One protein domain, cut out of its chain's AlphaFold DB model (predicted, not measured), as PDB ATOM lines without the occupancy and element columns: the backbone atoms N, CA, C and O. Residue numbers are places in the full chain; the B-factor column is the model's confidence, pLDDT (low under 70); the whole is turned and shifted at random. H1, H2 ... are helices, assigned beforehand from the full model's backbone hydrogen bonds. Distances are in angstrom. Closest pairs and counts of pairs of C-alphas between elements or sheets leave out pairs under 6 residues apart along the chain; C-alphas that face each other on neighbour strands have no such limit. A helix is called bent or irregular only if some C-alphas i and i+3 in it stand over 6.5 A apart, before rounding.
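What this domain is: This is residues 339 to 448 of the 455 residues of an uncharacterized protein of Mytilus galloprovincialis (UniProt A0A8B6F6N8). A double helical hairpin, H4, H5 and H6, folds back and forth with the three helix centres in a triangle, and on the other side of the domain the long helix H1 crosses H3 nearly at right angles, reaches H4 with its last residues and has the short H2 packed on it. H5 is nearest the middle of the whole; residues 403 to 410, of which 403 and 404 belong to H4, stick out as a loop. The printed part has 110 residues with six named helices, H1 to H6 in chain order, and no named strand: the class is all helix. The whole is compact, with a radius of gyration of the C-alphas of 14.0 A, and spans 44 by 29 by 23 A.

Where its parts are: H1 is residues 342 to 357, 23.7 A from first to last C-alpha, beginning at C-alpha 342 at (-42.792, 33.727, -28.879). It is irregular: C-alphas 343 and 346 are 7.5 A apart. H2 is residues 361 to 365, and H3 is residues 373 to 383, 15.3 A long. H4, residues 388 to 404, measures 24.0 A and begins at C-alpha 388 at (-20.878, 40.647, -15.219). H5, residues 415 to 429, measures 20.7 A. H6, residues 432 to 439, measures 10.6 A and ends at C-alpha 439 at (-17.054, 56.345, -29.048).

How they stand to each other: H1 touches H2 with residues 352 to 356 alone, the closest C-alphas being those of Met 352 and Val 364, 5.9 A. With residues 346 to 353 alone it touches H3, about perpendicular at 74 degrees; the closest C-alphas are those of Met 349 and Phe 379, 6.1 A. Residues 356 to 357 of H1 touch residues 393 to 397 of H4, closest at the C-alphas of Ser 357 and Leu 394, 5.9 A. H3 and H5 only just touch, with 3 pairs of C-alphas within 8 A, closest Arg 376 and Thr 421 at 6.7 A. H4 and H5 form a helical hairpin at a shallow tilt of 33 degrees, only just short of steep; their closest C-alphas are those of Ile 388 and Ile 429, 6.4 A. H5 and H6 form another, at a shallow tilt of 19 degrees, closest at the C-alphas of Met 423 and Ile 435, 5.8 A. H1 and H5 are apart, as are H3 and H6. In H2, H3, H4, H5 and H6 each O i to N i+4 pair is within hydrogen-bond range; in H1, 10 of 12 are.

The domain as a whole: The C-alphas farthest apart are those of Lys 343 and Asp 442, 43.9 A. The printed part has no cut and no long link. Mean pLDDT of the printed part is 74.2; residues 399 to 416 and 434 to 448 are under 70.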
ATOM      1  N   ILE A 339     -40.645  31.872 -39.132       78.38
ATOM      2  CA  ILE A 339     -41.094  32.749 -38.051       78.38
ATOM      3  C   ILE A 339     -40.805  32.068 -36.716       78.38
ATOM      4  O   ILE A 339     -41.317  30.989 -36.405       78.38
ATOM      5  N   VAL A 340     -39.990  32.724 -35.902       77.62
ATOM      6  CA  VAL A 340     -39.686  32.294 -34.544       77.62
ATOM      7  C   VAL A 340     -40.844  32.712 -33.648       77.62
ATOM      8  O   VAL A 340     -41.001  33.884 -33.323       77.62
ATOM      9  N   SER A 341     -41.673  31.747 -33.252       77.81
ATOM     10  CA  SER A 341     -42.784  32.010 -32.332       77.81
ATOM     11  C   SER A 341     -42.287  32.440 -30.946       77.81
ATOM     12  O   SER A 341     -41.236  31.971 -30.498       77.81
ATOM     13  N   PHE A 342     -43.105  33.208 -30.218       79.00
ATOM     14  CA  PHE A 342     -42.792  33.727 -28.879       79.00
ATOM     15  C   PHE A 342     -42.201  32.693 -27.906       79.00
ATOM     16  O   PHE A 342     -41.235  32.984 -27.199       79.00
ATOM     17  N   LYS A 343     -42.716  31.452 -27.913       83.38
ATOM     18  CA  LYS A 343     -42.219  30.361 -27.047       83.38
ATOM     19  C   LYS A 343     -40.734  30.029 -27.246       83.38
ATOM     20  O   LYS A 343     -40.113  29.492 -26.337       83.38
ATOM     21  N   TYR A 344     -40.160  30.362 -28.399       85.56
ATOM     22  CA  TYR A 344     -38.771  30.068 -28.743       85.56
ATOM     23  C   TYR A 344     -37.833  31.275 -28.628       85.56
ATOM     24  O   TYR A 344     -36.637  31.134 -28.869       85.56
ATOM     25  N   HIS A 345     -38.327  32.451 -28.220       88.06
ATOM     26  CA  HIS A 345     -37.507  33.668 -28.138       88.06
ATOM     27  C   HIS A 345     -36.282  33.496 -27.241       88.06
ATOM     28  O   HIS A 345     -35.193  33.932 -27.595       88.06
ATOM     29  N   GLN A 346     -36.442  32.832 -26.095       88.81
ATOM     30  CA  GLN A 346     -35.327  32.610 -25.175       88.81
ATOM     31  C   GLN A 346     -34.264  31.691 -25.779       88.81
ATOM     32  O   GLN A 346     -33.081  31.981 -25.665       88.81
ATOM     33  N   VAL A 347     -34.679  30.623 -26.467       90.69
ATOM     34  CA  VAL A 347     -33.758  29.699 -27.147       90.69
ATOM     35  C   VAL A 347     -33.024  30.414 -28.283       90.69
ATOM     36  O   VAL A 347     -31.822  30.233 -28.452       90.69
ATOM     37  N   TYR A 348     -33.723  31.281 -29.016       91.19
ATOM     38  CA  TYR A 348     -33.130  32.112 -30.060       91.19
ATOM     39  C   TYR A 348     -32.082  33.085 -29.504       91.19
ATOM     40  O   TYR A 348     -30.967  33.156 -30.012       91.19
ATOM     41  N   MET A 349     -32.408  33.807 -28.426       91.56
ATOM     42  CA  MET A 349     -31.462  34.717 -27.766       91.56
ATOM     43  C   MET A 349     -30.257  33.958 -27.211       91.56
ATOM     44  O   MET A 349     -29.128  34.406 -27.394       91.56
ATOM     45  N   GLN A 350     -30.480  32.786 -26.610       93.38
ATOM     46  CA  GLN A 350     -29.395  31.924 -26.157       93.38
ATOM     47  C   GLN A 350     -28.467  31.548 -27.309       93.38
ATOM     48  O   GLN A 350     -27.258  31.721 -27.198       93.38
ATOM     49  N   ARG A 351     -29.031  31.129 -28.448       93.50
ATOM     50  CA  ARG A 351     -28.246  30.798 -29.638       93.50
ATOM     51  C   ARG A 351     -27.369  31.966 -30.101       93.50
ATOM     52  O   ARG A 351     -26.214  31.756 -30.461       93.50
ATOM     53  N   MET A 352     -27.887  33.195 -30.082       92.50
ATOM     54  CA  MET A 352     -27.097  34.375 -30.456       92.50
ATOM     55  C   MET A 352     -25.960  34.665 -29.467       92.50
ATOM     56  O   MET A 352     -24.881  35.077 -29.890       92.50
ATOM     57  N   ILE A 353     -26.174  34.431 -28.167       93.06
ATOM     58  CA  ILE A 353     -25.121  34.538 -27.143       93.06
ATOM     59  C   ILE A 353     -24.046  33.475 -27.375       93.06
ATOM     60  O   ILE A 353     -22.857  33.795 -27.336       93.06
ATOM     61  N   ASP A 354     -24.448  32.238 -27.661       92.81
ATOM     62  CA  ASP A 354     -23.518  31.144 -27.935       92.81
ATOM     63  C   ASP A 354     -22.653  31.474 -29.161       92.81
ATOM     64  O   ASP A 354     -21.425  31.381 -29.098       92.81
ATOM     65  N   ASP A 355     -23.264  31.956 -30.246       92.69
ATOM     66  CA  ASP A 355     -22.547  32.373 -31.455       92.69
ATOM     67  C   ASP A 355     -21.621  33.577 -31.202       92.69
ATOM     68  O   ASP A 355     -20.480  33.575 -31.676       92.69
ATOM     69  N   TRP A 356     -22.037  34.560 -30.393       90.88
ATOM     70  CA  TRP A 356     -21.164  35.664 -29.971       90.88
ATOM     71  C   TRP A 356     -19.966  35.123 -29.181       90.88
ATOM     72  O   TRP A 356     -18.815  35.429 -29.500       90.88
ATOM     73  N   SER A 357     -20.202  34.249 -28.205       89.75
ATOM     74  CA  SER A 357     -19.143  33.677 -27.367       89.75
ATOM     75  C   SER A 357     -18.114  32.865 -28.166       89.75
ATOM     76  O   SER A 357     -16.936  32.850 -27.809       89.75
ATOM     77  N   LYS A 358     -18.541  32.253 -29.280       89.06
ATOM     78  CA  LYS A 358     -17.693  31.532 -30.243       89.06
ATOM     79  C   LYS A 358     -16.983  32.454 -31.247       89.06
ATOM     80  O   LYS A 358     -16.265  31.969 -32.114       89.06
ATOM     81  N   GLY A 359     -17.179  33.770 -31.161       85.69
ATOM     82  CA  GLY A 359     -16.565  34.748 -32.060       85.69
ATOM     83  C   GLY A 359     -17.252  34.880 -33.422       85.69
ATOM     84  O   GLY A 359     -16.715  35.549 -34.305       85.69
ATOM     85  N   LYS A 360     -18.453  34.316 -33.612       86.38
ATOM     86  CA  LYS A 360     -19.242  34.441 -34.853       86.38
ATOM     87  C   LYS A 360     -19.980  35.777 -34.925       86.38
ATOM     88  O   LYS A 360     -21.183  35.856 -35.164       86.38
ATOM     89  N   LEU A 361     -19.239  36.859 -34.712       83.81
ATOM     90  CA  LEU A 361     -19.786  38.209 -34.603       83.81
ATOM     91  C   LEU A 361     -20.545  38.622 -35.881       83.81
ATOM     92  O   LEU A 361     -21.498  39.390 -35.803       83.81
ATOM     93  N   GLN A 362     -20.157  38.098 -37.054       78.56
ATOM     94  CA  GLN A 362     -20.772  38.477 -38.332       78.56
ATOM     95  C   GLN A 362     -22.205  37.966 -38.395       78.56
ATOM     96  O   GLN A 362     -23.111  38.702 -38.778       78.56
ATOM     97  N   ASP A 363     -22.426  36.731 -37.957       84.94
ATOM     98  CA  ASP A 363     -23.750  36.126 -37.966       84.94
ATOM     99  C   ASP A 363     -24.673  36.730 -36.913       84.94
ATOM    100  O   ASP A 363     -25.867  36.898 -37.159       84.94
ATOM    101  N   VAL A 364     -24.109  37.126 -35.769       88.19
ATOM    102  CA  VAL A 364     -24.846  37.791 -34.691       88.19
ATOM    103  C   VAL A 364     -25.273  39.194 -35.109       88.19
ATOM    104  O   VAL A 364     -26.462  39.502 -35.081       88.19
ATOM    105  N   PHE A 365     -24.338  40.054 -35.516       84.69
ATOM    106  CA  PHE A 365     -24.628  41.480 -35.692       84.69
ATOM    107  C   PHE A 365     -25.211  41.841 -37.061       84.69
ATOM    108  O   PHE A 365     -25.902  42.851 -37.169       84.69
ATOM    109  N   ASN A 366     -25.041  40.992 -38.081       78.44
ATOM    110  CA  ASN A 366     -25.759  41.149 -39.351       78.44
ATOM    111  C   ASN A 366     -27.129  40.461 -39.355       78.44
ATOM    112  O   ASN A 366     -27.828  40.488 -40.371       78.44
ATOM    113  N   ASN A 367     -27.526  39.843 -38.240       84.25
ATOM    114  CA  ASN A 367     -28.839  39.238 -38.088       84.25
ATOM    115  C   ASN A 367     -29.937  40.277 -38.304       84.25
ATOM    116  O   ASN A 367     -29.920  41.363 -37.721       84.25
ATOM    117  N   ASN A 368     -30.924  39.930 -39.126       77.25
ATOM    118  CA  ASN A 368     -32.019  40.836 -39.454       77.25
ATOM    119  C   ASN A 368     -32.811  41.283 -38.216       77.25
ATOM    120  O   ASN A 368     -33.291  42.414 -38.185       77.25
ATOM    121  N   ASN A 369     -32.885  40.454 -37.169       84.38
ATOM    122  CA  ASN A 369     -33.526  40.835 -35.913       84.38
ATOM    123  C   ASN A 369     -32.693  41.850 -35.121       84.38
ATOM    124  O   ASN A 369     -33.267  42.748 -34.514       84.38
ATOM    125  N   MET A 370     -31.357  41.784 -35.161       84.50
ATOM    126  CA  MET A 370     -30.484  42.738 -34.453       84.50
ATOM    127  C   MET A 370     -30.584  44.164 -34.989       84.50
ATOM    128  O   MET A 370     -30.346  45.119 -34.251       84.50
ATOM    129  N   LYS A 371     -31.028  44.332 -36.236       77.75
ATOM    130  CA  LYS A 371     -31.327  45.651 -36.809       77.75
ATOM    131  C   LYS A 371     -32.527  46.320 -36.126       77.75
ATOM    132  O   LYS A 371     -32.607  47.547 -36.092       77.75
ATOM    133  N   LEU A 372     -33.424  45.545 -35.513       80.75
ATOM    134  CA  LEU A 372     -34.598  46.057 -34.812       80.75
ATOM    135  C   LEU A 372     -34.232  46.499 -33.390       80.75
ATOM    136  O   LEU A 372     -33.880  45.682 -32.539       80.75
ATOM    137  N   TYR A 373     -34.398  47.790 -33.094       80.19
ATOM    138  CA  TYR A 373     -34.114  48.356 -31.768       80.19
ATOM    139  C   TYR A 373     -34.825  47.607 -30.628       80.19
ATOM    140  O   TYR A 373     -34.219  47.277 -29.611       80.19
ATOM    141  N   GLN A 374     -36.105  47.272 -30.819       83.06
ATOM    142  CA  GLN A 374     -36.895  46.544 -29.820       83.06
ATOM    143  C   GLN A 374     -36.326  45.151 -29.524       83.06
ATOM    144  O   GLN A 374     -36.351  44.703 -28.377       83.06
ATOM    145  N   PHE A 375     -35.796  44.467 -30.542       85.81
ATOM    146  CA  PHE A 375     -35.145  43.181 -30.340       85.81
ATOM    147  C   PHE A 375     -33.840  43.346 -29.561       85.81
ATOM    148  O   PHE A 375     -33.642  42.611 -28.597       85.81
ATOM    149  N   ARG A 376     -33.007  44.344 -29.895       86.69
ATOM    150  CA  ARG A 376     -31.767  44.635 -29.150       86.69
ATOM    151  C   ARG A 376     -32.030  44.839 -27.661       86.69
ATOM    152  O   ARG A 376     -31.366  44.226 -26.835       86.69
ATOM    153  N   GLN A 377     -33.052  45.619 -27.313       83.88
ATOM    154  CA  GLN A 377     -33.439  45.847 -25.915       83.88
ATOM    155  C   GLN A 377     -33.828  44.550 -25.191       83.88
ATOM    156  O   GLN A 377     -33.370  44.284 -24.077       83.88
ATOM    157  N   ARG A 378     -34.635  43.697 -25.838       87.62
ATOM    158  CA  ARG A 378     -35.012  42.387 -25.283       87.62
ATOM    159  C   ARG A 378     -33.809  41.450 -25.152       87.62
ATOM    160  O   ARG A 378     -33.691  40.761 -24.143       87.62
ATOM    161  N   PHE A 379     -32.931  41.434 -26.150       89.75
ATOM    162  CA  PHE A 379     -31.716  40.627 -26.160       89.75
ATOM    163  C   PHE A 379     -30.767  41.023 -25.023       89.75
ATOM    164  O   PHE A 379     -30.329  40.160 -24.267       89.75
ATOM    165  N   LEU A 380     -30.528  42.323 -24.826       87.50
ATOM    166  CA  LEU A 380     -29.723  42.834 -23.713       87.50
ATOM    167  C   LEU A 380     -30.363  42.528 -22.353       87.50
ATOM    168  O   LEU A 380     -29.692  42.046 -21.446       87.50
ATOM    169  N   SER A 381     -31.683  42.692 -22.234       88.31
ATOM    170  CA  SER A 381     -32.421  42.304 -21.022       88.31
ATOM    171  C   SER A 381     -32.289  40.807 -20.711       88.31
ATOM    172  O   SER A 381     -32.256  40.411 -19.548       88.31
ATOM    173  N   TYR A 382     -32.217  39.958 -21.739       90.62
ATOM    174  CA  TYR A 382     -31.963  38.528 -21.572       90.62
ATOM    175  C   TYR A 382     -30.514  38.254 -21.151       90.62
ATOM    176  O   TYR A 382     -30.285  37.437 -20.259       90.62
ATOM    177  N   LEU A 383     -29.550  38.968 -21.738       89.44
ATOM    178  CA  LEU A 383     -28.133  38.868 -21.398       89.44
ATOM    179  C   LEU A 383     -27.841  39.302 -19.949       89.44
ATOM    180  O   LEU A 383     -26.937  38.750 -19.325       89.44
ATOM    181  N   ASN A 384     -28.660  40.185 -19.366       85.56
ATOM    182  CA  ASN A 384     -28.579  40.589 -17.953       85.56
ATOM    183  C   ASN A 384     -28.800  39.446 -16.946       85.56
ATOM    184  O   ASN A 384     -28.557  39.625 -15.756       85.56
ATOM    185  N   LYS A 385     -29.242  38.267 -17.395       89.19
ATOM    186  CA  LYS A 385     -29.311  37.063 -16.552       89.19
ATOM    187  C   LYS A 385     -27.941  36.439 -16.283       89.19
ATOM    188  O   LYS A 385     -27.818  35.635 -15.364       89.19
ATOM    189  N   TYR A 386     -26.949  36.764 -17.106       90.25
ATOM    190  CA  TYR A 386     -25.575  36.311 -16.945       90.25
ATOM    191  C   TYR A 386     -24.815  37.222 -15.991       90.25
ATOM    192  O   TYR A 386     -25.147  38.395 -15.835       90.25
ATOM    193  N   ASP A 387     -23.777  36.688 -15.358       90.06
ATOM    194  CA  ASP A 387     -22.925  37.484 -14.493       90.06
ATOM    195  C   ASP A 387     -22.078  38.488 -15.300       90.06
ATOM    196  O   ASP A 387     -21.783  38.311 -16.487       90.06
ATOM    197  N   ILE A 388     -21.649  39.552 -14.618       87.31
ATOM    198  CA  ILE A 388     -20.878  40.647 -15.219       87.31
ATOM    199  C   ILE A 388     -19.565  40.140 -15.836       87.31
ATOM    200  O   ILE A 388     -19.108  40.690 -16.837       87.31
ATOM    201  N   SER A 389     -18.943  39.093 -15.278       88.50
ATOM    202  CA  SER A 389     -17.675  38.575 -15.808       88.50
ATOM    203  C   SER A 389     -17.867  37.927 -17.181       88.50
ATOM    204  O   SER A 389     -17.075  38.169 -18.096       88.50
ATOM    205  N   PHE A 390     -18.965  37.192 -17.372       89.38
ATOM    206  CA  PHE A 390     -19.335  36.635 -18.667       89.38
ATOM    207  C   PHE A 390     -19.669  37.732 -19.685       89.38
ATOM    208  O   PHE A 390     -19.201  37.686 -20.823       89.38
ATOM    209  N   GLN A 391     -20.420  38.754 -19.273       87.31
ATOM    210  CA  GLN A 391     -20.760  39.883 -20.145       87.31
ATOM    211  C   GLN A 391     -19.510  40.645 -20.604       87.31
ATOM    212  O   GLN A 391     -19.358  40.908 -21.796       87.31
ATOM    213  N   LYS A 392     -18.560  40.906 -19.695       84.06
ATOM    214  CA  LYS A 392     -17.252  41.487 -20.044       84.06
ATOM    215  C   LYS A 392     -16.478  40.615 -21.026       84.06
ATOM    216  O   LYS A 392     -15.902  41.130 -21.979       84.06
ATOM    217  N   LYS A 393     -16.503  39.289 -20.854       87.44
ATOM    218  CA  LYS A 393     -15.870  38.364 -21.805       87.44
ATOM    219  C   LYS A 393     -16.442  38.520 -23.216       87.44
ATOM    220  O   LYS A 393     -15.666  38.567 -24.164       87.44
ATOM    221  N   LEU A 394     -17.764  38.638 -23.366       86.19
ATOM    222  CA  LEU A 394     -18.396  38.862 -24.676       86.19
ATOM    223  C   LEU A 394     -17.953  40.183 -25.314       86.19
ATOM    224  O   LEU A 394     -17.619  40.212 -26.500       86.19
ATOM    225  N   VAL A 395     -17.913  41.254 -24.523       83.19
ATOM    226  CA  VAL A 395     -17.437  42.570 -24.965       83.19
ATOM    227  C   VAL A 395     -15.982  42.494 -25.435       83.19
ATOM    228  O   VAL A 395     -15.668  42.932 -26.541       83.19
ATOM    229  N   HIS A 396     -15.106  41.848 -24.668       80.62
ATOM    230  CA  HIS A 396     -13.710  41.659 -25.060       80.62
ATOM    231  C   HIS A 396     -13.543  40.764 -26.291       80.62
ATOM    232  O   HIS A 396     -12.591  40.951 -27.042       80.62
ATOM    233  N   THR A 397     -14.460  39.829 -26.569       79.69
ATOM    234  CA  THR A 397     -14.456  39.101 -27.850       79.69
ATOM    235  C   THR A 397     -14.644  40.056 -29.028       79.69
ATOM    236  O   THR A 397     -14.067  39.825 -30.092       79.69
ATOM    237  N   VAL A 398     -15.418  41.133 -28.858       73.44
ATOM    238  CA  VAL A 398     -15.539  42.182 -29.879       73.44
ATOM    239  C   VAL A 398     -14.225  42.938 -30.001       73.44
ATOM    240  O   VAL A 398     -13.703  43.003 -31.105       73.44
ATOM    241  N   ASP A 399     -13.658  43.417 -28.894       67.81
ATOM    242  CA  ASP A 399     -12.395  44.172 -28.864       67.81
ATOM    243  C   ASP A 399     -11.203  43.392 -29.450       67.81
ATOM    244  O   ASP A 399     -10.489  43.879 -30.321       67.81
ATOM    245  N   LEU A 400     -11.024  42.127 -29.054       60.06
ATOM    246  CA  LEU A 400      -9.960  41.259 -29.567       60.06
ATOM    247  C   LEU A 400     -10.077  41.039 -31.073       60.06
ATOM    248  O   LEU A 400      -9.064  41.036 -31.772       60.06
ATOM    249  N   ASN A 401     -11.296  40.862 -31.580       61.47
ATOM    250  CA  ASN A 401     -11.501  40.777 -33.019       61.47
ATOM    251  C   ASN A 401     -11.315  42.154 -33.674       61.47
ATOM    252  O   ASN A 401     -10.664  42.240 -34.703       61.47
ATOM    253  N   TYR A 402     -11.767  43.244 -33.060       62.50
ATOM    254  CA  TYR A 402     -11.591  44.595 -33.595       62.50
ATOM    255  C   TYR A 402     -10.104  44.969 -33.734       62.50
ATOM    256  O   TYR A 402      -9.665  45.380 -34.804       62.50
ATOM    257  N   ASN A 403      -9.302  44.730 -32.692       50.19
ATOM    258  CA  ASN A 403      -7.877  45.064 -32.653       50.19
ATOM    259  C   ASN A 403      -7.007  44.127 -33.496       50.19
ATOM    260  O   ASN A 403      -6.035  44.581 -34.099       50.19
ATOM    261  N   LYS A 404      -7.353  42.835 -33.597       47.50
ATOM    262  CA  LYS A 404      -6.647  41.886 -34.477       47.50
ATOM    263  C   LYS A 404      -6.841  42.211 -35.966       47.50
ATOM    264  O   LYS A 404      -6.030  41.786 -36.783       47.50
ATOM    265  N   TYR A 405      -7.876  42.983 -36.306       42.59
ATOM    266  CA  TYR A 405      -8.237  43.346 -37.679       42.59
ATOM    267  C   TYR A 405      -8.151  44.860 -37.964       42.59
ATOM    268  O   TYR A 405      -8.762  45.340 -38.921       42.59
ATOM    269  N   ASN A 406      -7.368  45.623 -37.189       36.75
ATOM    270  CA  ASN A 406      -7.177  47.053 -37.439       36.75
ATOM    271  C   ASN A 406      -6.470  47.335 -38.790       36.75
ATOM    272  O   ASN A 406      -5.260  47.188 -38.934       36.75
ATOM    273  N   PHE A 407      -7.284  47.833 -39.730       38.12
ATOM    274  CA  PHE A 407      -7.013  48.865 -40.741       38.12
ATOM    275  C   PHE A 407      -6.089  48.562 -41.935       38.12
ATOM    276  O   PHE A 407      -5.098  49.240 -42.186       38.12
ATOM    277  N   VAL A 408      -6.585  47.699 -42.823       26.61
ATOM    278  CA  VAL A 408      -6.821  48.115 -44.219       26.61
ATOM    279  C   VAL A 408      -8.312  47.879 -44.448       26.61
ATOM    280  O   VAL A 408      -8.763  46.744 -44.338       26.61
ATOM    281  N   GLY A 409      -9.093  48.957 -44.582       35.62
ATOM    282  CA  GLY A 409     -10.554  48.939 -44.442       35.62
ATOM    283  C   GLY A 409     -11.211  47.803 -45.214       35.62
ATOM    284  O   GLY A 409     -10.987  47.728 -46.407       35.62
ATOM    285  N   ASN A 410     -11.924  46.910 -44.514       41.06
ATOM    286  CA  ASN A 410     -12.748  45.816 -45.055       41.06
ATOM    287  C   ASN A 410     -13.014  44.794 -43.944       41.06
ATOM    288  O   ASN A 410     -12.154  43.949 -43.764       41.06
ATOM    289  N   GLN A 411     -14.155  44.797 -43.234       45.31
ATOM    290  CA  GLN A 411     -14.803  43.546 -42.765       45.31
ATOM    291  C   GLN A 411     -16.301  43.732 -42.455       45.31
ATOM    292  O   GLN A 411     -16.745  44.777 -41.979       45.31
ATOM    293  N   GLY A 412     -17.074  42.691 -42.777       49.44
ATOM    294  CA  GLY A 412     -18.508  42.604 -43.095       49.44
ATOM    295  C   GLY A 412     -19.577  42.962 -42.061       49.44
ATOM    296  O   GLY A 412     -20.706  42.560 -42.282       49.44
ATOM    297  N   TYR A 413     -19.294  43.670 -40.967       59.03
ATOM    298  CA  TYR A 413     -20.311  43.969 -39.941       59.03
ATOM    299  C   TYR A 413     -21.085  45.270 -40.198       59.03
ATOM    300  O   TYR A 413     -20.514  46.223 -40.742       59.03
ATOM    301  N   ASP A 414     -22.337  45.338 -39.745       63.44
ATOM    302  CA  ASP A 414     -23.065  46.601 -39.577       63.44
ATOM    303  C   ASP A 414     -22.507  47.343 -38.344       63.44
ATOM    304  O   ASP A 414     -22.851  47.039 -37.198       63.44
ATOM    305  N   LYS A 415     -21.533  48.236 -38.584       66.38
ATOM    306  CA  LYS A 415     -20.744  48.909 -37.535       66.38
ATOM    307  C   LYS A 415     -21.647  49.643 -36.547       66.38
ATOM    308  O   LYS A 415     -21.385  49.575 -35.351       66.38
ATOM    309  N   ASP A 416     -22.718  50.251 -37.036       68.31
ATOM    310  CA  ASP A 416     -23.662  51.001 -36.212       68.31
ATOM    311  C   ASP A 416     -24.421  50.062 -35.268       68.31
ATOM    312  O   ASP A 416     -24.512  50.325 -34.073       68.31
ATOM    313  N   VAL A 417     -24.862  48.894 -35.754       72.00
ATOM    314  CA  VAL A 417     -25.524  47.880 -34.914       72.00
ATOM    315  C   VAL A 417     -24.577  47.326 -33.847       72.00
ATOM    316  O   VAL A 417     -25.003  47.126 -32.706       72.00
ATOM    317  N   ILE A 418     -23.305  47.077 -34.186       73.38
ATOM    318  CA  ILE A 418     -22.296  46.641 -33.207       73.38
ATOM    319  C   ILE A 418     -22.071  47.725 -32.166       73.38
ATOM    320  O   ILE A 418     -22.204  47.441 -30.978       73.38
ATOM    321  N   CYS A 419     -21.732  48.938 -32.604       72.19
ATOM    322  CA  CYS A 419     -21.461  50.060 -31.719       72.19
ATOM    323  C   CYS A 419     -22.652  50.294 -30.791       72.19
ATOM    324  O   CYS A 419     -22.459  50.278 -29.585       72.19
ATOM    325  N   ASP A 420     -23.879  50.369 -31.303       76.69
ATOM    326  CA  ASP A 420     -25.080  50.526 -30.479       76.69
ATOM    327  C   ASP A 420     -25.250  49.390 -29.464       76.69
ATOM    328  O   ASP A 420     -25.447  49.632 -28.274       76.69
ATOM    329  N   THR A 421     -25.188  48.133 -29.913       77.69
ATOM    330  CA  THR A 421     -25.458  46.974 -29.045       77.69
ATOM    331  C   THR A 421     -24.385  46.822 -27.971       77.69
ATOM    332  O   THR A 421     -24.702  46.587 -26.804       77.69
ATOM    333  N   VAL A 422     -23.115  46.968 -28.358       79.50
ATOM    334  CA  VAL A 422     -21.966  46.859 -27.455       79.50
ATOM    335  C   VAL A 422     -21.909  48.063 -26.527       79.50
ATOM    336  O   VAL A 422     -21.716  47.855 -25.337       79.50
ATOM    337  N   MET A 423     -22.154  49.288 -27.004       77.75
ATOM    338  CA  MET A 423     -22.226  50.469 -26.134       77.75
ATOM    339  C   MET A 423     -23.335  50.332 -25.100       77.75
ATOM    340  O   MET A 423     -23.079  50.562 -23.922       77.75
ATOM    341  N   LEU A 424     -24.538  49.910 -25.506       76.94
ATOM    342  CA  LEU A 424     -25.632  49.671 -24.564       76.94
ATOM    343  C   LEU A 424     -25.216  48.657 -23.491       76.94
ATOM    344  O   LEU A 424     -25.393  48.925 -22.305       76.94
ATOM    345  N   LEU A 425     -24.601  47.535 -23.882       79.00
ATOM    346  CA  LEU A 425     -24.092  46.545 -22.931       79.00
ATOM    347  C   LEU A 425     -22.991  47.114 -22.020       79.00
ATOM    348  O   LEU A 425     -23.033  46.894 -20.814       79.00
ATOM    349  N   CYS A 426     -22.034  47.865 -22.569       78.75
ATOM    350  CA  CYS A 426     -20.937  48.466 -21.806       78.75
ATOM    351  C   CYS A 426     -21.452  49.484 -20.779       78.75
ATOM    352  O   CYS A 426     -20.968  49.503 -19.647       78.75
ATOM    353  N   CYS A 427     -22.472  50.269 -21.140       76.56
ATOM    354  CA  CYS A 427     -23.190  51.151 -20.221       76.56
ATOM    355  C   CYS A 427     -23.842  50.365 -19.076       76.56
ATOM    356  O   CYS A 427     -23.734  50.784 -17.927       76.56
ATOM    357  N   PHE A 428     -24.465  49.214 -19.361       74.44
ATOM    358  CA  PHE A 428     -25.069  48.363 -18.329       74.44
ATOM    359  C   PHE A 428     -24.040  47.770 -17.357       74.44
ATOM    360  O   PHE A 428     -24.300  47.710 -16.158       74.44
ATOM    361  N   ILE A 429     -22.874  47.343 -17.845       80.19
ATOM    362  CA  ILE A 429     -21.856  46.666 -17.017       80.19
ATOM    363  C   ILE A 429     -20.806  47.615 -16.418       80.19
ATOM    364  O   ILE A 429     -19.924  47.168 -15.680       80.19
ATOM    365  N   GLY A 430     -20.872  48.907 -16.750       76.06
ATOM    366  CA  GLY A 430     -19.927  49.927 -16.292       76.06
ATOM    367  C   GLY A 430     -18.517  49.792 -16.879       76.06
ATOM    368  O   GLY A 430     -17.543  50.128 -16.204       76.06
ATOM    369  N   ASP A 431     -18.375  49.287 -18.110       76.56
ATOM    370  CA  ASP A 431     -17.072  49.137 -18.779       76.56
ATOM    371  C   ASP A 431     -16.649  50.438 -19.482       76.56
ATOM    372  O   ASP A 431     -16.780  50.604 -20.694       76.56
ATOM    373  N   ILE A 432     -16.176  51.396 -18.681       72.88
ATOM    374  CA  ILE A 432     -15.765  52.735 -19.136       72.88
ATOM    375  C   ILE A 432     -14.706  52.689 -20.259       72.88
ATOM    376  O   ILE A 432     -14.888  53.412 -21.243       72.88
ATOM    377  N   PRO A 433     -13.637  51.866 -20.177       71.50
ATOM    378  CA  PRO A 433     -12.659  51.753 -21.259       71.50
ATOM    379  C   PRO A 433     -13.280  51.349 -22.599       71.50
ATOM    380  O   PRO A 433     -12.956  51.947 -23.625       71.50
ATOM    381  N   MET A 434     -14.209  50.388 -22.604       68.69
ATOM    382  CA  MET A 434     -14.855  49.973 -23.849       68.69
ATOM    383  C   MET A 434     -15.870  51.003 -24.360       68.69
ATOM    384  O   MET A 434     -15.995  51.192 -25.568       68.69
ATOM    385  N   ILE A 435     -16.562  51.724 -23.469       69.31
ATOM    386  CA  ILE A 435     -17.413  52.859 -23.871       69.31
ATOM    387  C   ILE A 435     -16.571  53.890 -24.633       69.31
ATOM    388  O   ILE A 435     -16.954  54.317 -25.719       69.31
ATOM    389  N   GLN A 436     -15.397  54.246 -24.104       66.81
ATOM    390  CA  GLN A 436     -14.472  55.171 -24.767       66.81
ATOM    391  C   GLN A 436     -13.951  54.613 -26.099       66.81
ATOM    392  O   GLN A 436     -13.874  55.348 -27.081       66.81
ATOM    393  N   PHE A 437     -13.653  53.313 -26.161       69.38
ATOM    394  CA  PHE A 437     -13.269  52.640 -27.402       69.38
ATOM    395  C   PHE A 437     -14.366  52.727 -28.475       69.38
ATOM    396  O   PHE A 437     -14.088  53.092 -29.617       69.38
ATOM    397  N   CYS A 438     -15.621  52.446 -28.114       64.94
ATOM    398  CA  CYS A 438     -16.749  52.496 -29.044       64.94
ATOM    399  C   CYS A 438     -17.067  53.916 -29.536       64.94
ATOM    400  O   CYS A 438     -17.515  54.067 -30.672       64.94
ATOM    401  N   LEU A 439     -16.831  54.936 -28.707       65.56
ATOM    402  CA  LEU A 439     -17.054  56.345 -29.048       65.56
ATOM    403  C   LEU A 439     -15.921  56.955 -29.894       65.56
ATOM    404  O   LEU A 439     -16.121  57.987 -30.533       65.56
ATOM    405  N   GLY A 440     -14.761  56.296 -29.962       60.09
ATOM    406  CA  GLY A 440     -13.558  56.828 -30.596       60.09
ATOM    407  C   GLY A 440     -12.807  57.795 -29.674       60.09
ATOM    408  O   GLY A 440     -13.397  58.452 -28.821       60.09
ATOM    409  N   HIS A 441     -11.484  57.879 -29.846       45.09
ATOM    410  CA  HIS A 441     -10.567  58.548 -28.909       45.09
ATOM    411  C   HIS A 441     -10.847  60.043 -28.617       45.09
ATOM    412  O   HIS A 441     -10.303  60.549 -27.639       45.09
ATOM    413  N   ASP A 442     -11.717  60.717 -29.380       39.66
ATOM    414  CA  ASP A 442     -12.035  62.149 -29.233       39.66
ATOM    415  C   ASP A 442     -13.454  62.453 -28.700       39.66
ATOM    416  O   ASP A 442     -13.813  63.619 -28.517       39.66
ATOM    417  N   ALA A 443     -14.282  61.440 -28.427       41.88
ATOM    418  CA  ALA A 443     -15.646  61.641 -27.935       41.88
ATOM    419  C   ALA A 443     -15.729  61.453 -26.409       41.88
ATOM    420  O   ALA A 443     -15.445  60.388 -25.860       41.88
ATOM    421  N   SER A 444     -16.133  62.508 -25.692       39.78
ATOM    422  CA  SER A 444     -16.313  62.453 -24.237       39.78
ATOM    423  C   SER A 444     -17.601  61.715 -23.862       39.78
ATOM    424  O   SER A 444     -18.645  61.966 -24.463       39.78
ATOM    425  N   ILE A 445     -17.561  60.918 -22.790       43.06
ATOM    426  CA  ILE A 445     -18.714  60.202 -22.198       43.06
ATOM    427  C   ILE A 445     -19.924  61.125 -21.941       43.06
ATOM    428  O   ILE A 445     -21.065  60.672 -21.990       43.06
ATOM    429  N   ASP A 446     -19.698  62.423 -21.722       43.34
ATOM    430  CA  ASP A 446     -20.756  63.413 -21.490       43.34
ATOM    431  C   ASP A 446     -21.600  63.749 -22.743       43.34
ATOM    432  O   ASP A 446     -22.648  64.378 -22.616       43.34
ATOM    433  N   GLN A 447     -21.200  63.310 -23.946       38.44
ATOM    434  CA  GLN A 447     -21.969  63.496 -25.190       38.44
ATOM    435  C   GLN A 447     -23.006  62.389 -25.437       38.44
ATOM    436  O   GLN A 447     -23.925  62.562 -26.241       38.44
ATOM    437  N   CYS A 448     -22.911  61.264 -24.727       38.44
ATOM    438  CA  CYS A 448     -23.935  60.231 -24.750       38.44
ATOM    439  C   CYS A 448     -25.054  60.616 -23.781       38.44
ATOM    440  O   CYS A 448     -24.909  60.467 -22.568       38.44
TER     441      CYS A 448